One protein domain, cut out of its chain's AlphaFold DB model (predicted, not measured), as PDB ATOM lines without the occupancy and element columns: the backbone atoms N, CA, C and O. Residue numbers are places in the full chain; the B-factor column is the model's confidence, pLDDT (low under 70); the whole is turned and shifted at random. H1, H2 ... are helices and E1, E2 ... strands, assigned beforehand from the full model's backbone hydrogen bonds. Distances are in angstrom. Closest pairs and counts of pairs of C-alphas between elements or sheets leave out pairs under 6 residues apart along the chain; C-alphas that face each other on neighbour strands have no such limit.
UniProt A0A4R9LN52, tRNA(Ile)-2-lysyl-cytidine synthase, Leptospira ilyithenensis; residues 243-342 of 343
ATOM      1  N   PHE A 243     -14.157  26.132  65.517       85.06
ATOM      2  CA  PHE A 243     -13.660  27.491  65.741       85.06
ATOM      3  C   PHE A 243     -12.139  27.611  65.564       85.06
ATOM      4  O   PHE A 243     -11.615  28.722  65.594       85.06
ATOM      5  N   SER A 244     -11.424  26.494  65.377       86.44
ATOM      6  CA  SER A 244      -9.979  26.519  65.143       86.44
ATOM      7  C   SER A 244      -9.648  27.037  63.746       86.44
ATOM      8  O   SER A 244     -10.428  26.876  62.805       86.44
ATOM      9  N   ILE A 245      -8.466  27.639  63.616       84.56
ATOM     10  CA  ILE A 245      -7.941  28.067  62.324       84.56
ATOM     11  C   ILE A 245      -7.408  26.820  61.599       84.56
ATOM     12  O   ILE A 245      -6.589  26.099  62.174       84.56
ATOM     13  N   PRO A 246      -7.849  26.543  60.362       86.62
ATOM     14  CA  PRO A 246      -7.292  25.461  59.555       86.62
ATOM     15  C   PRO A 246      -5.791  25.660  59.308       86.62
ATOM     16  O   PRO A 246      -5.338  26.767  59.013       86.62
ATOM     17  N   ILE A 247      -5.019  24.576  59.385       86.62
ATOM     18  CA  ILE A 247      -3.568  24.591  59.152       86.62
ATOM     19  C   ILE A 247      -3.202  23.692  57.976       86.62
ATOM     20  O   ILE A 247      -3.840  22.666  57.733       86.62
ATOM     21  N   SER A 248      -2.139  24.059  57.264       86.06
ATOM     22  CA  SER A 248      -1.581  23.239  56.193       86.06
ATOM     23  C   SER A 248      -0.077  23.066  56.337       86.06
ATOM     24  O   SER A 248       0.623  24.033  56.635       86.06
ATOM     25  N   GLN A 249       0.415  21.866  56.050       86.06
ATOM     26  CA  GLN A 249       1.835  21.531  56.056       86.06
ATOM     27  C   GLN A 249       2.194  20.826  54.747       86.06
ATOM     28  O   GLN A 249       1.551  19.847  54.369       86.06
ATOM     29  N   ALA A 250       3.211  21.324  54.047       84.06
ATOM     30  CA  ALA A 250       3.785  20.625  52.904       84.06
ATOM     31  C   ALA A 250       4.866  19.650  53.391       84.06
ATOM     32  O   ALA A 250       5.708  20.028  54.204       84.06
ATOM     33  N   ASP A 251       4.836  18.416  52.893       82.88
ATOM     34  CA  ASP A 251       5.859  17.401  53.144       82.88
ATOM     35  C   ASP A 251       6.095  16.574  51.870       82.88
ATOM     36  O   ASP A 251       5.219  15.838  51.391       82.88
ATOM     37  N   GLY A 252       7.272  16.767  51.269       82.88
ATOM     38  CA  GLY A 252       7.629  16.231  49.959       82.88
ATOM     39  C   GLY A 252       6.591  16.574  48.886       82.88
ATOM     40  O   GLY A 252       6.243  17.733  48.675       82.88
ATOM     41  N   ASN A 253       6.060  15.537  48.235       85.44
ATOM     42  CA  ASN A 253       5.040  15.648  47.186       85.44
ATOM     43  C   ASN A 253       3.608  15.658  47.741       85.44
ATOM     44  O   ASN A 253       2.679  15.249  47.043       85.44
ATOM     45  N   ASN A 254       3.402  16.050  48.999       85.94
ATOM     46  CA  ASN A 254       2.093  16.036  49.643       85.94
ATOM     47  C   ASN A 254       1.812  17.344  50.386       85.94
ATOM     48  O   ASN A 254       2.698  17.966  50.966       85.94
ATOM     49  N   LEU A 255       0.541  17.728  50.394       86.81
ATOM     50  CA  LEU A 255      -0.017  18.785  51.221       86.81
ATOM     51  C   LEU A 255      -0.959  18.149  52.246       86.81
ATOM     52  O   LEU A 255      -1.934  17.496  51.878       86.81
ATOM     53  N   TYR A 256      -0.671  18.345  53.524       88.12
ATOM     54  CA  TYR A 256      -1.515  17.922  54.634       88.12
ATOM     55  C   TYR A 256      -2.344  19.110  55.100       88.12
ATOM     56  O   TYR A 256      -1.787  20.166  55.390       88.12
ATOM     57  N   ILE A 257      -3.661  18.950  55.165       90.12
ATOM     58  CA  ILE A 257      -4.593  19.961  55.674       90.12
ATOM     59  C   ILE A 257      -5.230  19.405  56.941       90.12
ATOM     60  O   ILE A 257      -5.742  18.286  56.918       90.12
ATOM     61  N   ARG A 258      -5.215  20.179  58.029       89.44
ATOM     62  CA  ARG A 258      -5.862  19.822  59.296       89.44
ATOM     63  C   ARG A 258      -6.870  20.881  59.704       89.44
ATOM     64  O   ARG A 258      -6.530  22.062  59.770       89.44
ATOM     65  N   TRP A 259      -8.090  20.453  60.005       89.62
ATOM     66  CA  TRP A 259      -9.139  21.300  60.569       89.62
ATOM     67  C   TRP A 259     -10.261  20.439  61.157       89.62
ATOM     68  O   TRP A 259     -10.483  19.326  60.689       89.62
ATOM     69  N   ASN A 260     -10.983  20.945  62.162       87.38
ATOM     70  CA  ASN A 260     -12.123  20.244  62.769       87.38
ATOM     71  C   ASN A 260     -11.802  18.804  63.254       87.38
ATOM     72  O   ASN A 260     -12.607  17.892  63.078       87.38
ATOM     73  N   ASP A 261     -10.615  18.594  63.840       84.31
ATOM     74  CA  ASP A 261     -10.047  17.281  64.223       84.31
ATOM     75  C   ASP A 261      -9.905  16.267  63.072       84.31
ATOM     76  O   ASP A 261      -9.775  15.066  63.299       84.31
ATOM     77  N   GLN A 262      -9.915  16.733  61.825       86.00
ATOM     78  CA  GLN A 262      -9.660  15.915  60.645       86.00
ATOM     79  C   GLN A 262      -8.314  16.288  60.032       86.00
ATOM     80  O   GLN A 262      -7.920  17.456  60.035       86.00
ATOM     81  N   GLU A 263      -7.637  15.302  59.448       89.81
ATOM     82  CA  GLU A 263      -6.461  15.491  58.602       89.81
ATOM     83  C   GLU A 263      -6.729  14.893  57.220       89.81
ATOM     84  O   GLU A 263      -7.250  13.783  57.097       89.81
ATOM     85  N   ARG A 264      -6.339  15.612  56.167       88.94
ATOM     86  CA  ARG A 264      -6.345  15.092  54.803       88.94
ATOM     87  C   ARG A 264      -5.010  15.309  54.129       88.94
ATOM     88  O   ARG A 264      -4.519  16.432  54.049       88.94
ATOM     89  N   ARG A 265      -4.498  14.231  53.547       88.75
ATOM     90  CA  ARG A 265      -3.368  14.250  52.627       88.75
ATOM     91  C   ARG A 265      -3.862  14.477  51.198       88.75
ATOM     92  O   ARG A 265      -4.701  13.727  50.705       88.75
ATOM     93  N   ILE A 266      -3.296  15.469  50.521       85.44
ATOM     94  CA  ILE A 266      -3.540  15.773  49.110       85.44
ATOM     95  C   ILE A 266      -2.206  15.674  48.357       85.44
ATOM     96  O   ILE A 266      -1.253  16.352  48.742       85.44
ATOM     97  N   PRO A 267      -2.097  14.858  47.295       82.31
ATOM     98  CA  PRO A 267      -0.901  14.831  46.458       82.31
ATOM     99  C   PRO A 267      -0.618  16.214  45.856       82.31
ATOM    100  O   PRO A 267      -1.473  16.800  45.198       82.31
ATOM    101  N   ASN A 268       0.588  16.729  46.075       78.94
ATOM    102  CA  ASN A 268       1.085  18.022  45.607       78.94
ATOM    103  C   ASN A 268       2.419  17.842  44.870       78.94
ATOM    104  O   ASN A 268       3.448  18.381  45.269       78.94
ATOM    105  N   ILE A 269       2.396  17.049  43.798       60.41
ATOM    106  CA  ILE A 269       3.593  16.556  43.092       60.41
ATOM    107  C   ILE A 269       4.481  17.696  42.554       60.41
ATOM    108  O   ILE A 269       5.688  17.531  42.452       60.41
ATOM    109  N   ASN A 270       3.904  18.873  42.286       67.62
ATOM    110  CA  ASN A 270       4.625  20.036  41.757       67.62
ATOM    111  C   ASN A 270       4.787  21.187  42.770       67.62
ATOM    112  O   ASN A 270       5.225  22.267  42.382       67.62
ATOM    113  N   GLY A 271       4.370  21.020  44.031       70.69
ATOM    114  CA  GLY A 271       4.413  22.091  45.043       70.69
ATOM    115  C   GLY A 271       3.498  23.296  44.756       70.69
ATOM    116  O   GLY A 271       3.596  24.322  45.421       70.69
ATOM    117  N   LYS A 272       2.613  23.196  43.758       77.94
ATOM    118  CA  LYS A 272       1.760  24.292  43.261       77.94
ATOM    119  C   LYS A 272       0.425  24.422  43.986       77.94
ATOM    120  O   LYS A 272      -0.276  25.420  43.795       77.94
ATOM    121  N   LEU A 273       0.063  23.414  44.779       82.06
ATOM    122  CA  LEU A 273      -1.118  23.464  45.625       82.06
ATOM    123  C   LEU A 273      -0.820  24.235  46.898       82.06
ATOM    124  O   LEU A 273       0.187  23.995  47.567       82.06
ATOM    125  N   SER A 274      -1.736  25.125  47.246       80.19
ATOM    126  CA  SER A 274      -1.708  25.853  48.503       80.19
ATOM    127  C   SER A 274      -3.088  25.890  49.137       80.19
ATOM    128  O   SER A 274      -4.110  25.593  48.515       80.19
ATOM    129  N   PHE A 275      -3.095  26.224  50.416       79.25
ATOM    130  CA  PHE A 275      -4.286  26.336  51.232       79.25
ATOM    131  C   PHE A 275      -4.459  27.801  51.650       79.25
ATOM    132  O   PHE A 275      -3.501  28.413  52.125       79.25
ATOM    133  N   GLN A 276      -5.658  28.362  51.461       75.50
ATOM    134  CA  GLN A 276      -6.023  29.692  51.969       75.50
ATOM    135  C   GLN A 276      -7.503  29.737  52.375       75.50
ATOM    136  O   GLN A 276      -8.315  28.922  51.940       75.50
ATOM    137  N   ILE A 277      -7.847  30.726  53.200       76.94
ATOM    138  CA  ILE A 277      -9.231  31.144  53.451       76.94
ATOM    139  C   ILE A 277      -9.695  31.991  52.255       76.94
ATOM    140  O   ILE A 277      -8.913  32.797  51.743       76.94
ATOM    141  N   SER A 278     -10.951  31.837  51.813       80.62
ATOM    142  CA  SER A 278     -11.459  32.609  50.666       80.62
ATOM    143  C   SER A 278     -11.415  34.102  50.905       80.62
ATOM    144  O   SER A 278     -11.832  34.587  51.961       80.62
ATOM    145  N   ARG A 279     -11.066  34.839  49.855       81.44
ATOM    146  CA  ARG A 279     -11.209  36.292  49.805       81.44
ATOM    147  C   ARG A 279     -12.608  36.670  49.300       81.44
ATOM    148  O   ARG A 279     -13.200  35.939  48.497       81.44
ATOM    149  N   PRO A 280     -13.163  37.816  49.733       83.12
ATOM    150  CA  PRO A 280     -14.440  38.305  49.222       83.12
ATOM    151  C   PRO A 280     -14.452  38.402  47.689       83.12
ATOM    152  O   PRO A 280     -13.502  38.889  47.083       83.12
ATOM    153  N   GLY A 281     -15.537  37.937  47.063       85.44
ATOM    154  CA  GLY A 281     -15.724  37.980  45.606       85.44
ATOM    155  C   GLY A 281     -15.016  36.873  44.815       85.44
ATOM    156  O   GLY A 281     -15.201  36.789  43.599       85.44
ATOM    157  N   GLU A 282     -14.241  35.997  45.462       90.75
ATOM    158  CA  GLU A 282     -13.637  34.857  44.774       90.75
ATOM    159  C   GLU A 282     -14.696  33.886  44.249       90.75
ATOM    160  O   GLU A 282     -15.704  33.588  44.900       90.75
ATOM    161  N   LYS A 283     -14.447  33.382  43.037       92.06
ATOM    162  CA  LYS A 283     -15.349  32.479  42.327       92.06
ATOM    163  C   LYS A 283     -14.677  31.148  42.061       92.06
ATOM    164  O   LYS A 283     -13.524  31.109  41.636       92.06
ATOM    165  N   ILE A 284     -15.440  30.078  42.224       90.88
ATOM    166  CA  ILE A 284     -15.021  28.712  41.935       90.88
ATOM    167  C   ILE A 284     -15.831  28.133  40.776       90.88
ATOM    168  O   ILE A 284     -16.963  28.546  40.507       90.88
ATOM    169  N   GLN A 285     -15.232  27.186  40.062       88.31
ATOM    170  CA  GLN A 285     -15.918  26.437  39.019       88.31
ATOM    171  C   GLN A 285     -16.961  25.504  39.647       88.31
ATOM    172  O   GLN A 285     -16.637  24.701  40.520       88.31
ATOM    173  N   VAL A 286     -18.195  25.579  39.159       85.38
ATOM    174  CA  VAL A 286     -19.278  24.646  39.502       85.38
ATOM    175  C   VAL A 286     -19.718  23.886  38.248       85.38
ATOM    176  O   VAL A 286     -19.139  24.073  37.172       85.38
ATOM    177  N   SER A 287     -20.716  23.005  38.377       79.88
ATOM    178  CA  SER A 287     -21.261  22.219  37.257       79.88
ATOM    179  C   SER A 287     -21.684  23.096  36.076       79.88
ATOM    180  O   SER A 287     -21.434  22.739  34.929       79.88
ATOM    181  N   ILE A 288     -22.263  24.268  36.355       79.69
ATOM    182  CA  ILE A 288     -22.699  25.240  35.350       79.69
ATOM    183  C   ILE A 288     -22.055  26.597  35.655       79.69
ATOM    184  O   ILE A 288     -22.506  27.343  36.520       79.69
ATOM    185  N   GLY A 289     -20.981  26.923  34.932       87.06
ATOM    186  CA  GLY A 289     -20.300  28.214  35.045       87.06
ATOM    187  C   GLY A 289     -19.473  28.383  36.325       87.06
ATOM    188  O   GLY A 289     -18.875  27.437  36.841       87.06
ATOM    189  N   LYS A 290     -19.384  29.623  36.807       90.44
ATOM    190  CA  LYS A 290     -18.636  29.984  38.016       90.44
ATOM    191  C   LYS A 290     -19.573  30.587  39.045       90.44
ATOM    192  O   LYS A 290     -20.441  31.380  38.689       90.44
ATOM    193  N   LYS A 291     -19.333  30.269  40.309       92.25
ATOM    194  CA  LYS A 291     -20.136  30.736  41.437       92.25
ATOM    195  C   LYS A 291     -19.253  31.354  42.502       92.25
ATOM    196  O   LYS A 291     -18.116  30.921  42.674       92.25
ATOM    197  N   GLU A 292     -19.755  32.362  43.204       93.81
ATOM    198  CA  GLU A 292     -19.024  32.911  44.343       93.81
ATOM    199  C   GLU A 292     -18.895  31.868  45.447       93.81
ATOM    200  O   GLU A 292     -19.860  31.185  45.801       93.81
ATOM    201  N   ILE A 293     -17.702  31.773  46.030       91.88
ATOM    202  CA  ILE A 293     -17.447  30.856  47.144       91.88
ATOM    203  C   ILE A 293     -18.405  31.192  48.293       91.88
ATOM    204  O   ILE A 293     -19.066  30.303  48.821       91.88
ATOM    205  N   SER A 294     -18.585  32.483  48.600       89.00
ATOM    206  CA  SER A 294     -19.506  32.951  49.646       89.00
ATOM    207  C   SER A 294     -20.944  32.449  49.452       89.00
ATOM    208  O   SER A 294     -21.637  32.154  50.426       89.00
ATOM    209  N   GLU A 295     -21.393  32.328  48.201       89.44
ATOM    210  CA  GLU A 295     -22.714  31.824  47.839       89.44
ATOM    211  C   GLU A 295     -22.802  30.310  48.027       89.44
ATOM    212  O   GLU A 295     -23.746  29.835  48.653       89.44
ATOM    213  N   CYS A 296     -21.775  29.567  47.604       91.06
ATOM    214  CA  CYS A 296     -21.685  28.121  47.832       91.06
ATOM    215  C   CYS A 296     -21.762  27.783  49.332       91.06
ATOM    216  O   CYS A 296     -22.486  26.876  49.742       91.06
ATOM    217  N   LEU A 297     -21.053  28.547  50.173       89.81
ATOM    218  CA  LEU A 297     -21.067  28.368  51.627       89.81
ATOM    219  C   LEU A 297     -22.439  28.705  52.249       89.81
ATOM    220  O   LEU A 297     -22.855  28.062  53.216       89.81
ATOM    221  N   ARG A 298     -23.160  29.697  51.700       86.50
ATOM    222  CA  ARG A 298     -24.531  30.043  52.124       86.50
ATOM    223  C   ARG A 298     -25.536  28.948  51.782       86.50
ATOM    224  O   ARG A 298     -26.387  28.654  52.614       86.50
ATOM    225  N   GLU A 299     -25.436  28.339  50.604       86.25
ATOM    226  CA  GLU A 299     -26.340  27.258  50.179       86.25
ATOM    227  C   GLU A 299     -26.227  26.015  51.052       86.25
ATOM    228  O   GLU A 299     -27.224  25.345  51.313       86.25
ATOM    229  N   LYS A 300     -25.029  25.750  51.578       84.00
ATOM    230  CA  LYS A 300     -24.802  24.710  52.588       84.00
ATOM    231  C   LYS A 300     -25.239  25.119  53.999       84.00
ATOM    232  O   LYS A 300     -24.983  24.388  54.945       84.00
ATOM    233  N   LYS A 301     -25.900  26.275  54.148       82.56
ATOM    234  CA  LYS A 301     -26.436  26.821  55.409       82.56
ATOM    235  C   LYS A 301     -25.403  26.945  56.537       82.56
ATOM    236  O   LYS A 301     -25.769  27.012  57.707       82.56
ATOM    237  N   ILE A 302     -24.118  27.044  56.196       85.88
ATOM    238  CA  ILE A 302     -23.040  27.087  57.187       85.88
ATOM    239  C   ILE A 302     -23.063  28.444  57.909       85.88
ATOM    240  O   ILE A 302     -23.224  29.467  57.229       85.88
ATOM    241  N   PRO A 303     -22.912  28.519  59.247       88.62
ATOM    242  CA  PRO A 303     -22.848  29.788  59.973       88.62
ATOM    243  C   PRO A 303     -21.721  30.695  59.484       88.62
ATOM    244  O   PRO A 303     -20.618  30.225  59.233       88.62
ATOM    245  N   PHE A 304     -21.974  32.002  59.353       86.44
ATOM    246  CA  PHE A 304     -21.031  32.895  58.665       86.44
ATOM    247  C   PHE A 304     -19.633  32.947  59.304       86.44
ATOM    248  O   PHE A 304     -18.660  33.012  58.573       86.44
ATOM    249  N   PHE A 305     -19.534  32.870  60.632       86.56
ATOM    250  CA  PHE A 305     -18.258  32.883  61.360       86.56
ATOM    251  C   PHE A 305     -17.497  31.556  61.240       86.56
ATOM    252  O   PHE A 305     -16.291  31.529  61.432       86.56
ATOM    253  N   ILE A 306     -18.173  30.457  60.882       89.38
ATOM    254  CA  ILE A 306     -17.506  29.189  60.558       89.38
ATOM    255  C   ILE A 306     -17.025  29.183  59.105       89.38
ATOM    256  O   ILE A 306     -16.033  28.535  58.792       89.38
ATOM    257  N   ARG A 307     -17.690  29.929  58.210       88.75
ATOM    258  CA  ARG A 307     -17.303  30.020  56.788       88.75
ATOM    259  C   ARG A 307     -15.865  30.485  56.599       88.75
ATOM    260  O   ARG A 307     -15.219  30.036  55.662       88.75
ATOM    261  N   GLU A 308     -15.384  31.348  57.488       86.00
ATOM    262  CA  GLU A 308     -14.011  31.865  57.481       86.00
ATOM    263  C   GLU A 308     -12.968  30.779  57.776       86.00
ATOM    264  O   GLU A 308     -11.817  30.921  57.388       86.00
ATOM    265  N   ASN A 309     -13.371  29.661  58.379       89.81
ATOM    266  CA  ASN A 309     -12.483  28.550  58.707       89.81
ATOM    267  C   ASN A 309     -12.593  27.375  57.723       89.81
ATOM    268  O   ASN A 309     -11.848  26.406  57.852       89.81
ATOM    269  N   ILE A 310     -13.509  27.428  56.745       90.81
ATOM    270  CA  ILE A 310     -13.691  26.328  55.790       90.81
ATOM    271  C   ILE A 310     -12.488  26.264  54.849       90.81
ATOM    272  O   ILE A 310     -12.216  27.249  54.155       90.81
ATOM    273  N   PRO A 311     -11.804  25.110  54.751       90.94
ATOM    274  CA  PRO A 311     -10.606  25.041  53.949       90.94
ATOM    275  C   PRO A 311     -10.877  25.125  52.445       90.94
ATOM    276  O   PRO A 311     -11.776  24.456  51.923       90.94
ATOM    277  N   ILE A 312     -10.062  25.906  51.731       91.44
ATOM    278  CA  ILE A 312     -10.122  26.032  50.273       91.44
ATOM    279  C   ILE A 312      -8.749  25.739  49.689       91.44
ATOM    280  O   ILE A 312      -7.723  26.272  50.119       91.44
ATOM    281  N   LEU A 313      -8.750  24.860  48.697       90.56
ATOM    282  CA  LEU A 313      -7.573  24.467  47.954       90.56
ATOM    283  C   LEU A 313      -7.374  25.410  46.767       90.56
ATOM    284  O   LEU A 313      -8.314  25.681  46.011       90.56
ATOM    285  N   TYR A 314      -6.140  25.864  46.587       88.88
ATOM    286  CA  TYR A 314      -5.712  26.722  45.493       88.88
ATOM    287  C   TYR A 314      -4.654  26.016  44.653       88.88
ATOM    288  O   TYR A 314      -3.814  25.294  45.182       88.88
ATOM    289  N   TYR A 315      -4.665  26.273  43.350       86.94
ATOM    290  CA  TYR A 315      -3.595  25.910  42.427       86.94
ATOM    291  C   TYR A 315      -3.086  27.185  41.762       86.94
ATOM    292  O   TYR A 315      -3.875  27.915  41.156       86.94
ATOM    293  N   GLU A 316      -1.795  27.491  41.925       85.19
ATOM    294  CA  GLU A 316      -1.169  28.718  41.393       85.19
ATOM    295  C   GLU A 316      -1.969  29.999  41.733       85.19
ATOM    296  O   GLU A 316      -2.163  30.890  40.907       85.19
ATOM    297  N   GLY A 317      -2.493  30.074  42.963       83.81
ATOM    298  CA  GLY A 317      -3.250  31.230  43.455       83.81
ATOM    299  C   GLY A 317      -4.704  31.320  42.976       83.81
ATOM    300  O   GLY A 317      -5.367  32.311  43.271       83.81
ATOM    301  N   LYS A 318      -5.236  30.305  42.283       87.62
ATOM    302  CA  LYS A 318      -6.659  30.230  41.901       87.62
ATOM    303  C   LYS A 318      -7.402  29.182  42.732       87.62
ATOM    304  O   LYS A 318      -6.880  28.077  42.865       87.62
ATOM    305  N   PRO A 319      -8.614  29.474  43.241       90.44
ATOM    306  CA  PRO A 319      -9.390  28.507  44.009       90.44
ATOM    307  C   PRO A 319      -9.853  27.361  43.103       90.44
ATOM    308  O   PRO A 319     -10.462  27.589  42.053       90.44
ATOM    309  N   ILE A 320      -9.572  26.128  43.515       90.56
ATOM    310  CA  ILE A 320      -9.874  24.911  42.747       90.56
ATOM    311  C   ILE A 320     -10.797  23.939  43.472       90.56
ATOM    312  O   ILE A 320     -11.444  23.154  42.785       90.56
ATOM    313  N   GLN A 321     -10.885  23.983  44.808       91.81
ATOM    314  CA  GLN A 321     -11.818  23.148  45.572       91.81
ATOM    315  C   GLN A 321     -12.165  23.749  46.941       91.81
ATOM    316  O   GLN A 321     -11.278  24.163  47.677       91.81
ATOM    317  N   ILE A 322     -13.446  23.747  47.308       93.19
ATOM    318  CA  ILE A 322     -13.946  23.986  48.667       93.19
ATOM    319  C   ILE A 322     -14.074  22.631  49.365       93.19
ATOM    320  O   ILE A 322     -14.764  21.741  48.857       93.19
ATOM    321  N   LEU A 323     -13.443  22.484  50.530       91.94
ATOM    322  CA  LEU A 323     -13.374  21.224  51.269       91.94
ATOM    323  C   LEU A 323     -14.492  21.122  52.325       91.94
ATOM    324  O   LEU A 323     -14.238  21.094  53.530       91.94
ATOM    325  N   PHE A 324     -15.750  21.088  51.869       89.94
ATOM    326  CA  PHE A 324     -16.941  20.995  52.730       89.94
ATOM    327  C   PHE A 324     -16.947  19.783  53.657       89.94
ATOM    328  O   PHE A 324     -17.476  19.861  54.764       89.94
ATOM    329  N   SER A 325     -16.343  18.684  53.225       87.50
ATOM    330  CA  SER A 325     -16.285  17.445  54.000       87.50
ATOM    331  C   SER A 325     -15.509  17.579  55.317       87.50
ATOM    332  O   SER A 325     -15.768  16.822  56.250       87.50
ATOM    333  N   PHE A 326     -14.620  18.575  55.446       87.06
ATOM    334  CA  PHE A 326     -14.027  18.896  56.747       87.06
ATOM    335  C   PHE A 326     -15.044  19.499  57.729       87.06
ATOM    336  O   PHE A 326     -14.905  19.325  58.938       87.06
ATOM    337  N   PHE A 327     -16.056  20.219  57.241       86.62
ATOM    338  CA  PHE A 327     -17.121  20.770  58.080       86.62
ATOM    339  C   PHE A 327     -18.124  19.674  58.467       86.62
ATOM    340  O   PHE A 327     -18.392  19.456  59.652       86.62
ATOM    341  N   ASP A 328     -18.616  18.940  57.470       79.25
ATOM    342  CA  ASP A 328     -19.559  17.834  57.623       79.25
ATOM    343  C   ASP A 328     -19.242  16.748  56.590       79.25
ATOM    344  O   ASP A 328     -19.278  17.008  55.389       79.25
ATOM    345  N   SER A 329     -18.963  15.527  57.051       75.00
ATOM    346  CA  SER A 329     -18.597  14.380  56.213       75.00
ATOM    347  C   SER A 329     -19.670  13.995  55.190       75.00
ATOM    348  O   SER A 329     -19.344  13.366  54.184       75.00
ATOM    349  N   ASN A 330     -20.929  14.383  55.410       71.38
ATOM    350  CA  ASN A 330     -22.017  14.159  54.455       71.38
ATOM    351  C   ASN A 330     -21.996  15.159  53.287       71.38
ATOM    352  O   ASN A 330     -22.622  14.928  52.248       71.38
ATOM    353  N   LEU A 331     -21.278  16.277  53.425       79.88
ATOM    354  CA  LEU A 331     -21.147  17.268  52.369       79.88
ATOM    355  C   LEU A 331     -19.998  16.914  51.426       79.88
ATOM    356  O   LEU A 331     -18.842  16.771  51.811       79.88
ATOM    357  N   LYS A 332     -20.326  16.848  50.136       85.62
ATOM    358  CA  LYS A 332     -19.351  16.656  49.061       85.62
ATOM    359  C   LYS A 332     -18.537  17.930  48.827       85.62
ATOM    360  O   LYS A 332     -19.104  19.020  48.730       85.62
ATOM    361  N   ASP A 333     -17.231  17.764  48.642       90.25
ATOM    362  CA  ASP A 333     -16.338  18.843  48.215       90.25
ATOM    363  C   ASP A 333     -16.683  19.336  46.808       90.25
ATOM    364  O   ASP A 333     -17.189  18.588  45.964       90.25
ATOM    365  N   LEU A 334     -16.393  20.609  46.546       88.88
ATOM    366  CA  LEU A 334     -16.845  21.294  45.339       88.88
ATOM    367  C   LEU A 334     -15.698  22.042  44.654       88.88
ATOM    368  O   LEU A 334     -15.120  22.916  45.289       88.88
ATOM    369  N   PRO A 335     -15.430  21.812  43.357       87.50
ATOM    370  CA  PRO A 335     -15.885  20.700  42.519       87.50
ATOM    371  C   PRO A 335     -15.227  19.362  42.900       87.50
ATOM    372  O   PRO A 335     -14.126  19.331  43.442       87.50
ATOM    373  N   GLN A 336     -15.877  18.239  42.574       78.81
ATOM    374  CA  GLN A 336     -15.364  16.898  42.903       78.81
ATOM    375  C   GLN A 336     -14.130  16.490  42.077       78.81
ATOM    376  O   GLN A 336     -13.214  15.880  42.614       78.81
ATOM    377  N   ASN A 337     -14.070  16.870  40.795       71.56
ATOM    378  CA  ASN A 337     -13.093  16.334  39.835       71.56
ATOM    379  C   ASN A 337     -12.085  17.387  39.345       71.56
ATOM    380  O   ASN A 337     -11.837  17.503  38.145       71.56
ATOM    381  N   TRP A 338     -11.517  18.197  40.241       73.00
ATOM    382  CA  TRP A 338     -10.478  19.156  39.836       73.00
ATOM    383  C   TRP A 338      -9.161  18.462  39.455       73.00
ATOM    384  O   TRP A 338      -8.430  18.982  38.618       73.00
ATOM    385  N   GLN A 339      -8.886  17.283  40.025       68.31
ATOM    386  CA  GLN A 339      -7.635  16.545  39.833       68.31
ATOM    387  C   GLN A 339      -7.354  16.262  38.352       68.31
ATOM    388  O   GLN A 339      -6.283  16.609  37.888       68.31
ATOM    389  N   ASN A 340      -8.352  15.819  37.576       62.12
ATOM    390  CA  ASN A 340      -8.226  15.556  36.129       62.12
ATOM    391  C   ASN A 340      -7.832  16.783  35.278       62.12
ATOM    392  O   ASN A 340      -7.636  16.659  34.071       62.12
ATOM    393  N   LYS A 341      -7.833  17.984  35.863       60.19
ATOM    394  CA  LYS A 341      -7.570  19.254  35.180       60.19
ATOM    395  C   LYS A 341      -6.228  19.884  35.563       60.19
ATOM    396  O   LYS A 341      -5.803  20.806  34.874       60.19
ATOM    397  N   PHE A 342      -5.618  19.450  36.668       58.06
ATOM    398  CA  PHE A 342      -4.455  20.107  37.287       58.06
ATOM    399  C   PHE A 342      -3.373  19.134  37.792       58.06
ATOM    400  O   PHE A 342      -2.260  19.582  38.073       58.06
TER     401      PHE A 342
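What this domain is: This is residues 243 to 342 of the 343 residues of the protein "tRNA(Ile)-2-lysyl-cytidine synthase" of Leptospira ilyithenensis (UniProt A0A4R9LN52). Two small three-stranded sheets, E1 E2 E3 and E4 E7 E8, stand face to face as a small sandwich whose strands run nearly in line with each other. The hairpin E5 and E6 lies beyond the E8 side of the second sheet, and H1 and H2 make the end of the longest axis away from the turn between E1 and E2. The printed part has 100 residues with eight named strands and three named helices, in the order E1 E2 E3 E4 E5 E6 H1 H2 E7 E8 H3, a mixed class of helices and strands. The three sheets, ordered E1 - E2 - E3, E4 - E7 - E8 and E5 - E6, are antiparallel. The whole is compact, with a radius of gyration of the C-alphas of 12.8 A and spans of 36 by 31 by 25 A.

Where its parts are: E1 is residues 247 to 251, 13.3 A from first to last C-alpha, and begins at C-alpha 247, (-3.568, 24.591, 59.152). E2, residues 254 to 259, measures 16.5 A, and E3, residues 262 to 267, measures 16.7 A. E4, residues 273 to 276, is 10.2 A long. E5, residues 283 to 285, is 6.9 A long, and E6, residues 290 to 292, is 7.0 A long. H1, residues 293 to 299, starts at C-alpha 293, (-17.447, 30.856, 47.144), and measures 10.1 A. H2, residues 304 to 307, is 5.1 A long. E7, residues 312 to 315, is 10.2 A long, and E8, residues 318 to 322, is 11.7 A long. H3, residues 339 to 342, is 5.4 A long and ends at C-alpha 342, (-4.455, 20.107, 37.287).

How they stand to each other: E1, E2 and E3 form a meander, each strand the antiparallel neighbour of the one before, with E1 and E3 as edge strands. N 249 and O 256 are 2.9 A apart between E1 and E2, and N 257 and O 264 are 2.9 A apart between E2 and E3, both within hydrogen-bond range. This sheet and the sheet E4 E7 E8 form a sandwich, two sheets face to face, 10.3 A centre to centre where they face each other, with best planes 21 degrees apart. The closest C-alphas of E1 and E4 are those of Ser 248 and Phe 275, 6.4 A apart. E3 and E8 are apart. In the second sheet E7 is the inner strand; N 274 and O 314 are 2.9 A apart between E4 and E7, and N 313 and O 321 are 2.8 A apart in the hairpin E7 and E8. The closest C-alphas of E5 and E8 are those of Ile 284 and Pro 319, 6.0 A apart. In the hairpin E5 and E6, N 284 and O 291 are 2.8 A apart. H1 only grazes the sheet E4 E7 E8 with its residues 293 to 297, and H3 only grazes it with residues 339 to 342. H1 and H2 are close but not clearly touching; their closest C-alphas, those of Leu 297 and Arg 307, are 6.6 A apart. In H1 every O i to N i+4 pair is within hydrogen-bond range; H2 and H3 are too short for such a pair, and in each the one O i to N i+3 pair is within range.

The domain as a whole: The two C-alphas farthest apart are those of Gly 252 and Lys 301, 36.1 A. The printed part has no cut, and the C-alphas of Phe 243 and Phe 342, its first and last residues, are 30.8 A apart. The link from E8 to H3 is long, residues 323 to 338 with no named element, and the link from E4 to E5 is short. The mean pLDDT of the printed part is 84.4, and residues 269 to 270 and 339 to 342 are under 70 in this predicted model.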